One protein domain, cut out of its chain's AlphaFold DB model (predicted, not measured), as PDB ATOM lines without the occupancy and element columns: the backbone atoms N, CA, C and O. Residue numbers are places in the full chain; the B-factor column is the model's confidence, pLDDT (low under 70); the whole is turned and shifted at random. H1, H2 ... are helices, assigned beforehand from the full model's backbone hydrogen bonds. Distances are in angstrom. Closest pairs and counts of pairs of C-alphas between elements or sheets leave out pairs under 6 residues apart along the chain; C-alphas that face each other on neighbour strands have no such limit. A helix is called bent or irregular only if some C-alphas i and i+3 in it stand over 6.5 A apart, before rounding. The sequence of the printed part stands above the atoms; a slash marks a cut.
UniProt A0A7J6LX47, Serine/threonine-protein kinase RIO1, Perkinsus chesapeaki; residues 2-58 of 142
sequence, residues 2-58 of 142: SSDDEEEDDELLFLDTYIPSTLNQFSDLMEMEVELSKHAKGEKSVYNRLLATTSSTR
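Overview. This is residues 2 to 58 of the 142 residues of the protein "Serine/threonine-protein kinase RIO1" of Perkinsus chesapeaki (UniProt A0A7J6LX47). The printed part is a wide, open U with an empty middle: the straight helix H1 makes one arm, the long link of residues 17 to 28 makes much of the bottom, and H2, the short H3 and H4 follow one another along the other side. None of the four helices touches another, and residues 2 to 34 and 49 to 58 stand free. The printed part has 57 residues, with four named helices in the order H1, H2, H3, H4 and no named strand, and its class is all helix. It is extended, with a radius of gyration of the C-alphas of 18.0 A, and flat, spanning 47 by 34 by 13 A.

Arrangement. Going along the printed part from Ser 2, H1, residues 3 to 16, comes first and touches no helix. A long link of 12 residues joins it to H2, residues 29 to 40, and H1 and H2 are apart. A tight link of 5 residues joins H2 to H3, residues 46 to 49, and these two are apart as well. A tight link of 2 residues joins H3 to H4, residues 52 to 57. H3 and H4 are close but not clearly touching, with 1 pair of C-alphas within 8 A; their closest C-alphas, those of Asn 48 and Thr 54, are 6.8 A apart, and their centres are 10.7 A apart. H1 is apart from H3 and from H4, and H2 is apart from H4. In H1 and H2 every O i to N i+4 pair is within hydrogen-bond range. In H4 0 of 2 such pairs are within range, against 2 of 3 O i to N i+3 pairs, and H3 is too short for an O i to N i+4 pair.

Along the chain. H1 begins at C-alpha 3, at (371.192, 357.005, 446.091), and its 14 residues measure 20.4 A from first to last C-alpha. H2 begins at C-alpha 29, at (371.123, 325.081, 427.532), and its 12 residues measure 16.4 A. H3 has 4 residues and measures 6.6 A; it is irregular, but only just, with C-alphas 46 and 49 6.6 A apart. H4 has 6 residues, measures 10.5 A and ends at C-alpha 57, at (342.196, 331.157, 428.037); it too is only just irregular, with C-alphas 53 and 56 6.8 A apart.

Size, cuts and confidence. The two C-alphas farthest apart, those of Ser 2 and Lys 41, are 49.0 A apart, and the first and last printed C-alphas, of Ser 2 and Arg 58, are 43.7 A apart. The printed part has no cut. The link from H1 to H2 is long, and its C-alphas lie 11 to 18 A from the mean of the C-alphas. The mean pLDDT of the printed part is 82.6; residue 2 and residues 52 to 58 are under 70, and H4 has a mean of 55.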
ATOM      1  N   SER A   2     369.422 356.542 450.524       68.31
ATOM      2  CA  SER A   2     370.279 357.472 449.794       68.31
ATOM      3  C   SER A   2     370.600 356.817 448.452       68.31
ATOM      4  O   SER A   2     370.707 355.598 448.403       68.31
ATOM      5  N   SER A   3     370.768 357.583 447.377       72.44
ATOM      6  CA  SER A   3     371.192 357.005 446.091       72.44
ATOM      7  C   SER A   3     372.553 356.300 446.180       72.44
ATOM      8  O   SER A   3     372.783 355.352 445.447       72.44
ATOM      9  N   ASP A   4     373.403 356.710 447.124       76.81
ATOM     10  CA  ASP A   4     374.688 356.060 447.396       76.81
ATOM     11  C   ASP A   4     374.527 354.651 448.012       76.81
ATOM     12  O   ASP A   4     375.344 353.776 447.747       76.81
ATOM     13  N   ASP A   5     373.456 354.398 448.781       79.88
ATOM     14  CA  ASP A   5     373.196 353.067 449.361       79.88
ATOM     15  C   ASP A   5     372.759 352.064 448.270       79.88
ATOM     16  O   ASP A   5     373.066 350.879 448.345       79.88
ATOM     17  N   GLU A   6     372.046 352.545 447.243       83.88
ATOM     18  CA  GLU A   6     371.580 351.720 446.118       83.88
ATOM     19  C   GLU A   6     372.743 351.300 445.199       83.88
ATOM     20  O   GLU A   6     372.763 350.164 444.728       83.88
ATOM     21  N   GLU A   7     373.734 352.174 444.980       88.31
ATOM     22  CA  GLU A   7     374.935 351.834 444.198       88.31
ATOM     23  C   GLU A   7     375.813 350.785 444.898       88.31
ATOM     24  O   GLU A   7     376.310 349.870 444.238       88.31
ATOM     25  N   GLU A   8     375.979 350.874 446.224       90.19
ATOM     26  CA  GLU A   8     376.728 349.872 446.995       90.19
ATOM     27  C   GLU A   8     376.036 348.498 446.975       90.19
ATOM     28  O   GLU A   8     376.697 347.470 446.790       90.19
ATOM     29  N   ASP A   9     374.707 348.470 447.116       91.44
ATOM     30  CA  ASP A   9     373.913 347.239 447.061       91.44
ATOM     31  C   ASP A   9     373.984 346.568 445.675       91.44
ATOM     32  O   ASP A   9     374.124 345.343 445.577       91.44
ATOM     33  N   ASP A  10     373.936 347.356 444.597       91.69
ATOM     34  CA  ASP A  10     374.056 346.859 443.223       91.69
ATOM     35  C   ASP A  10     375.462 346.315 442.925       91.69
ATOM     36  O   ASP A  10     375.608 345.282 442.258       91.69
ATOM     37  N   GLU A  11     376.510 346.968 443.435       92.62
ATOM     38  CA  GLU A  11     377.885 346.497 443.269       92.62
ATOM     39  C   GLU A  11     378.102 345.169 444.005       92.62
ATOM     40  O   GLU A  11     378.638 344.218 443.429       92.62
ATOM     41  N   LEU A  12     377.591 345.036 445.232       93.31
ATOM     42  CA  LEU A  12     377.612 343.769 445.965       93.31
ATOM     43  C   LEU A  12     376.847 342.666 445.226       93.31
ATOM     44  O   LEU A  12     377.361 341.555 445.071       93.31
ATOM     45  N   LEU A  13     375.655 342.976 444.707       93.88
ATOM     46  CA  LEU A  13     374.863 342.033 443.920       93.88
ATOM     47  C   LEU A  13     375.628 341.558 442.679       93.88
ATOM     48  O   LEU A  13     375.588 340.371 442.342       93.88
ATOM     49  N   PHE A  14     376.340 342.459 442.004       93.44
ATOM     50  CA  PHE A  14     377.141 342.120 440.835       93.44
ATOM     51  C   PHE A  14     378.311 341.189 441.179       93.44
ATOM     52  O   PHE A  14     378.531 340.216 440.455       93.44
ATOM     53  N   LEU A  15     379.032 341.445 442.276       93.38
ATOM     54  CA  LEU A  15     380.144 340.593 442.715       93.38
ATOM     55  C   LEU A  15     379.688 339.194 443.155       93.38
ATOM     56  O   LEU A  15     380.395 338.215 442.902       93.38
ATOM     57  N   ASP A  16     378.520 339.096 443.789       94.69
ATOM     58  CA  ASP A  16     377.977 337.825 444.280       94.69
ATOM     59  C   ASP A  16     377.285 337.005 443.182       94.69
ATOM     60  O   ASP A  16     377.139 335.781 443.296       94.69
ATOM     61  N   THR A  17     376.857 337.650 442.094       94.38
ATOM     62  CA  THR A  17     376.189 336.961 440.992       94.38
ATOM     63  C   THR A  17     377.189 336.126 440.198       94.38
ATOM     64  O   THR A  17     378.173 336.619 439.650       94.38
ATOM     65  N   TYR A  18     376.907 334.830 440.067       92.69
ATOM     66  CA  TYR A  18     377.696 333.954 439.208       92.69
ATOM     67  C   TYR A  18     377.521 334.346 437.734       92.69
ATOM     68  O   TYR A  18     376.455 334.144 437.149       92.69
ATOM     69  N   ILE A  19     378.589 334.871 437.129       91.06
ATOM     70  CA  ILE A  19     378.651 335.221 435.708       91.06
ATOM     71  C   ILE A  19     379.536 334.189 434.991       91.06
ATOM     72  O   ILE A  19     380.758 334.187 435.175       91.06
ATOM     73  N   PRO A  20     378.957 333.298 434.168       91.69
ATOM     74  CA  PRO A  20     379.730 332.320 433.415       91.69
ATOM     75  C   PRO A  20     380.698 332.982 432.426       91.69
ATOM     76  O   PRO A  20     380.343 333.890 431.681       91.69
ATOM     77  N   SER A  21     381.923 332.469 432.378       91.75
ATOM     78  CA  SER A  21     382.980 332.873 431.440       91.75
ATOM     79  C   SER A  21     382.853 332.247 430.046       91.75
ATOM     80  O   SER A  21     383.317 332.821 429.063       91.75
ATOM     81  N   THR A  22     382.268 331.050 429.943       89.88
ATOM     82  CA  THR A  22     382.137 330.302 428.684       89.88
ATOM     83  C   THR A  22     380.761 329.662 428.565       89.88
ATOM     84  O   THR A  22     380.142 329.296 429.561       89.88
ATOM     85  N   LEU A  23     380.289 329.478 427.330       83.75
ATOM     86  CA  LEU A  23     378.942 328.969 427.054       83.75
ATOM     87  C   LEU A  23     378.708 327.542 427.590       83.75
ATOM     88  O   LEU A  23     377.597 327.190 427.963       83.75
ATOM     89  N   ASN A  24     379.762 326.735 427.711       84.12
ATOM     90  CA  ASN A  24     379.664 325.355 428.202       84.12
ATOM     91  C   ASN A  24     379.434 325.261 429.719       84.12
ATOM     92  O   ASN A  24     379.205 324.171 430.236       84.12
ATOM     93  N   GLN A  25     379.535 326.377 430.444       87.25
ATOM     94  CA  GLN A  25     379.263 326.433 431.883       87.25
ATOM     95  C   GLN A  25     377.765 326.496 432.195       87.25
ATOM     96  O   GLN A  25     377.384 326.329 433.351       87.25
ATOM     97  N   PHE A  26     376.923 326.714 431.185       85.50
ATOM     98  CA  PHE A  26     375.480 326.599 431.323       85.50
ATOM     99  C   PHE A  26     375.073 325.133 431.134       85.50
ATOM    100  O   PHE A  26     375.069 324.618 430.017       85.50
ATOM    101  N   SER A  27     374.712 324.460 432.226       82.81
ATOM    102  CA  SER A  27     374.186 323.087 432.198       82.81
ATOM    103  C   SER A  27     372.831 322.986 431.493       82.81
ATOM    104  O   SER A  27     372.517 321.963 430.888       82.81
ATOM    105  N   ASP A  28     372.055 324.066 431.528       86.06
ATOM    106  CA  ASP A  28     370.624 324.025 431.226       86.06
ATOM    107  C   ASP A  28     370.311 324.395 429.766       86.06
ATOM    108  O   ASP A  28     369.150 324.409 429.367       86.06
ATOM    109  N   LEU A  29     371.325 324.684 428.936       85.81
ATOM    110  CA  LEU A  29     371.123 325.081 427.532       85.81
ATOM    111  C   LEU A  29     370.349 324.029 426.737       85.81
ATOM    112  O   LEU A  29     369.404 324.361 426.025       85.81
ATOM    113  N   MET A  30     370.723 322.757 426.893       85.56
ATOM    114  CA  MET A  30     370.066 321.651 426.196       85.56
ATOM    115  C   MET A  30     368.620 321.468 426.673       85.56
ATOM    116  O   MET A  30     367.729 321.175 425.878       85.56
ATOM    117  N   GLU A  31     368.364 321.671 427.966       87.44
ATOM    118  CA  GLU A  31     367.014 321.592 428.527       87.44
ATOM    119  C   GLU A  31     366.138 322.756 428.041       87.44
ATOM    120  O   GLU A  31     364.997 322.540 427.623       87.44
ATOM    121  N   MET A  32     366.690 323.972 427.988       86.44
ATOM    122  CA  MET A  32     366.013 325.136 427.411       86.44
ATOM    123  C   MET A  32     365.679 324.942 425.933       86.44
ATOM    124  O   MET A  32     364.572 325.277 425.514       86.44
ATOM    125  N   GLU A  33     366.593 324.391 425.134       88.88
ATOM    126  CA  GLU A  33     366.359 324.147 423.708       88.88
ATOM    127  C   GLU A  33     365.216 323.144 423.477       88.88
ATOM    128  O   GLU A  33     364.353 323.335 422.608       88.88
ATOM    129  N   VAL A  34     365.152 322.102 424.310       90.50
ATOM    130  CA  VAL A  34     364.054 321.131 424.304       90.50
ATOM    131  C   VAL A  34     362.728 321.801 424.667       90.50
ATOM    132  O   VAL A  34     361.734 321.599 423.966       90.50
ATOM    133  N   GLU A  35     362.686 322.614 425.723       87.69
ATOM    134  CA  GLU A  35     361.464 323.318 426.134       87.69
ATOM    135  C   GLU A  35     361.005 324.359 425.097       87.69
ATOM    136  O   GLU A  35     359.814 324.427 424.780       87.69
ATOM    137  N   LEU A  36     361.932 325.098 424.482       87.56
ATOM    138  CA  LEU A  36     361.642 326.014 423.370       87.56
ATOM    139  C   LEU A  36     361.039 325.272 422.173       87.56
ATOM    140  O   LEU A  36     360.047 325.719 421.589       87.56
ATOM    141  N   SER A  37     361.581 324.100 421.845       89.19
ATOM    142  CA  SER A  37     361.070 323.249 420.768       89.19
ATOM    143  C   SER A  37     359.657 322.732 421.050       89.19
ATOM    144  O   SER A  37     358.819 322.694 420.147       89.19
ATOM    145  N   LYS A  38     359.362 322.348 422.298       89.88
ATOM    146  CA  LYS A  38     358.009 321.961 422.731       89.88
ATOM    147  C   LYS A  38     357.038 323.134 422.612       89.88
ATOM    148  O   LYS A  38     355.945 322.977 422.067       89.88
ATOM    149  N   HIS A  39     357.457 324.323 423.037       84.81
ATOM    150  CA  HIS A  39     356.639 325.529 422.931       84.81
ATOM    151  C   HIS A  39     356.333 325.897 421.470       84.81
ATOM    152  O   HIS A  39     355.190 326.212 421.142       84.81
ATOM    153  N   ALA A  40     357.308 325.775 420.562       86.25
ATOM    154  CA  ALA A  40     357.105 326.001 419.127       86.25
ATOM    155  C   ALA A  40     356.086 325.029 418.497       86.25
ATOM    156  O   ALA A  40     355.384 325.385 417.552       86.25
ATOM    157  N   LYS A  41     355.965 323.813 419.044       91.19
ATOM    158  CA  LYS A  41     354.947 322.820 418.657       91.19
ATOM    159  C   LYS A  41     353.582 323.057 419.316       91.19
ATOM    160  O   LYS A  41     352.629 322.351 418.997       91.19
ATOM    161  N   GLY A  42     353.474 324.032 420.220       84.44
ATOM    162  CA  GLY A  42     352.264 324.313 420.995       84.44
ATOM    163  C   GLY A  42     352.037 323.350 422.164       84.44
ATOM    164  O   GLY A  42     350.935 323.300 422.715       84.44
ATOM    165  N   GLU A  43     353.053 322.576 422.553       86.81
ATOM    166  CA  GLU A  43     352.977 321.701 423.719       86.81
ATOM    167  C   GLU A  43     353.000 322.529 425.012       86.81
ATOM    168  O   GLU A  43     353.623 323.591 425.105       86.81
ATOM    169  N   LYS A  44     352.292 322.050 426.040       82.69
ATOM    170  CA  LYS A  44     352.225 322.750 427.325       82.69
ATOM    171  C   LYS A  44     353.474 322.448 428.154       82.69
ATOM    172  O   LYS A  44     353.636 321.324 428.618       82.69
ATOM    173  N   SER A  45     354.304 323.462 428.383       84.12
ATOM    174  CA  SER A  45     355.413 323.401 429.335       84.12
ATOM    175  C   SER A  45     354.905 323.496 430.777       84.12
ATOM    176  O   SER A  45     353.869 324.112 431.052       84.12
ATOM    177  N   VAL A  46     355.655 322.921 431.721       81.62
ATOM    178  CA  VAL A  46     355.384 323.012 433.168       81.62
ATOM    179  C   VAL A  46     355.388 324.476 433.634       81.62
ATOM    180  O   VAL A  46     354.604 324.865 434.504       81.62
ATOM    181  N   TYR A  47     356.194 325.317 432.981       81.81
ATOM    182  CA  TYR A  47     356.321 326.745 433.276       81.81
ATOM    183  C   TYR A  47     355.120 327.582 432.814       81.81
ATOM    184  O   TYR A  47     354.948 328.710 433.271       81.81
ATOM    185  N   ASN A  48     354.213 327.031 431.998       80.69
ATOM    186  CA  ASN A  48     353.029 327.748 431.508       80.69
ATOM    187  C   ASN A  48     352.057 328.173 432.620       80.69
ATOM    188  O   ASN A  48     351.212 329.041 432.406       80.69
ATOM    189  N   ARG A  49     352.143 327.558 433.807       82.56
ATOM    190  CA  ARG A  49     351.392 327.997 434.993       82.56
ATOM    191  C   ARG A  49     351.988 329.262 435.618       82.56
ATOM    192  O   ARG A  49     351.245 330.055 436.191       82.56
ATOM    193  N   LEU A  50     353.309 329.408 435.541       82.62
ATOM    194  CA  LEU A  50     354.070 330.526 436.099       82.62
ATOM    195  C   LEU A  50     354.013 331.742 435.173       82.62
ATOM    196  O   LEU A  50     353.863 332.875 435.623       82.62
ATOM    197  N   LEU A  51     354.066 331.486 433.866       77.25
ATOM    198  CA  LEU A  51     353.854 332.493 432.844       77.25
ATOM    199  C   LEU A  51     352.366 332.860 432.832       77.25
ATOM    200  O   LEU A  51     351.505 332.080 432.424       77.25
ATOM    201  N   ALA A  52     352.039 334.081 433.255       68.38
ATOM    202  CA  ALA A  52     350.673 334.615 433.236       68.38
ATOM    203  C   ALA A  52     350.075 334.760 431.812       68.38
ATOM    204  O   ALA A  52     348.988 335.318 431.643       68.38
ATOM    205  N   THR A  53     350.738 334.214 430.790       58.28
ATOM    206  CA  THR A  53     350.313 334.142 429.388       58.28
ATOM    207  C   THR A  53     349.068 333.271 429.190       58.28
ATOM    208  O   THR A  53     348.331 333.463 428.228       58.28
ATOM    209  N   THR A  54     348.753 332.373 430.130       55.31
ATOM    210  CA  THR A  54     347.532 331.540 430.102       55.31
ATOM    211  C   THR A  54     346.289 332.224 430.684       55.31
ATOM    212  O   THR A  54     345.194 331.656 430.655       55.31
ATOM    213  N   SER A  55     346.401 333.454 431.206       50.34
ATOM    214  CA  SER A  55     345.243 334.191 431.737       50.34
ATOM    215  C   SER A  55     344.200 334.550 430.665       50.34
ATOM    216  O   SER A  55     343.037 334.736 431.007       50.34
ATOM    217  N   SER A  56     344.558 334.519 429.374       48.84
ATOM    218  CA  SER A  56     343.618 334.779 428.274       48.84
ATOM    219  C   SER A  56     342.765 333.571 427.846       48.84
ATOM    220  O   SER A  56     341.890 333.728 426.998       48.84
ATOM    221  N   THR A  57     342.970 332.370 428.404       50.19
ATOM    222  CA  THR A  57     342.196 331.157 428.037       50.19
ATOM    223  C   THR A  57     341.470 330.537 429.236       50.19
ATOM    224  O   THR A  57     341.055 329.382 429.199       50.19
ATOM    225  N   ARG A  58     341.307 331.287 430.332       44.00
ATOM    226  CA  ARG A  58     340.809 330.760 431.614       44.00
ATOM    227  C   ARG A  58     339.273 330.671 431.745       44.00
ATOM    228  O   ARG A  58     338.788 330.503 432.856       44.00
TER     229      ARG A  58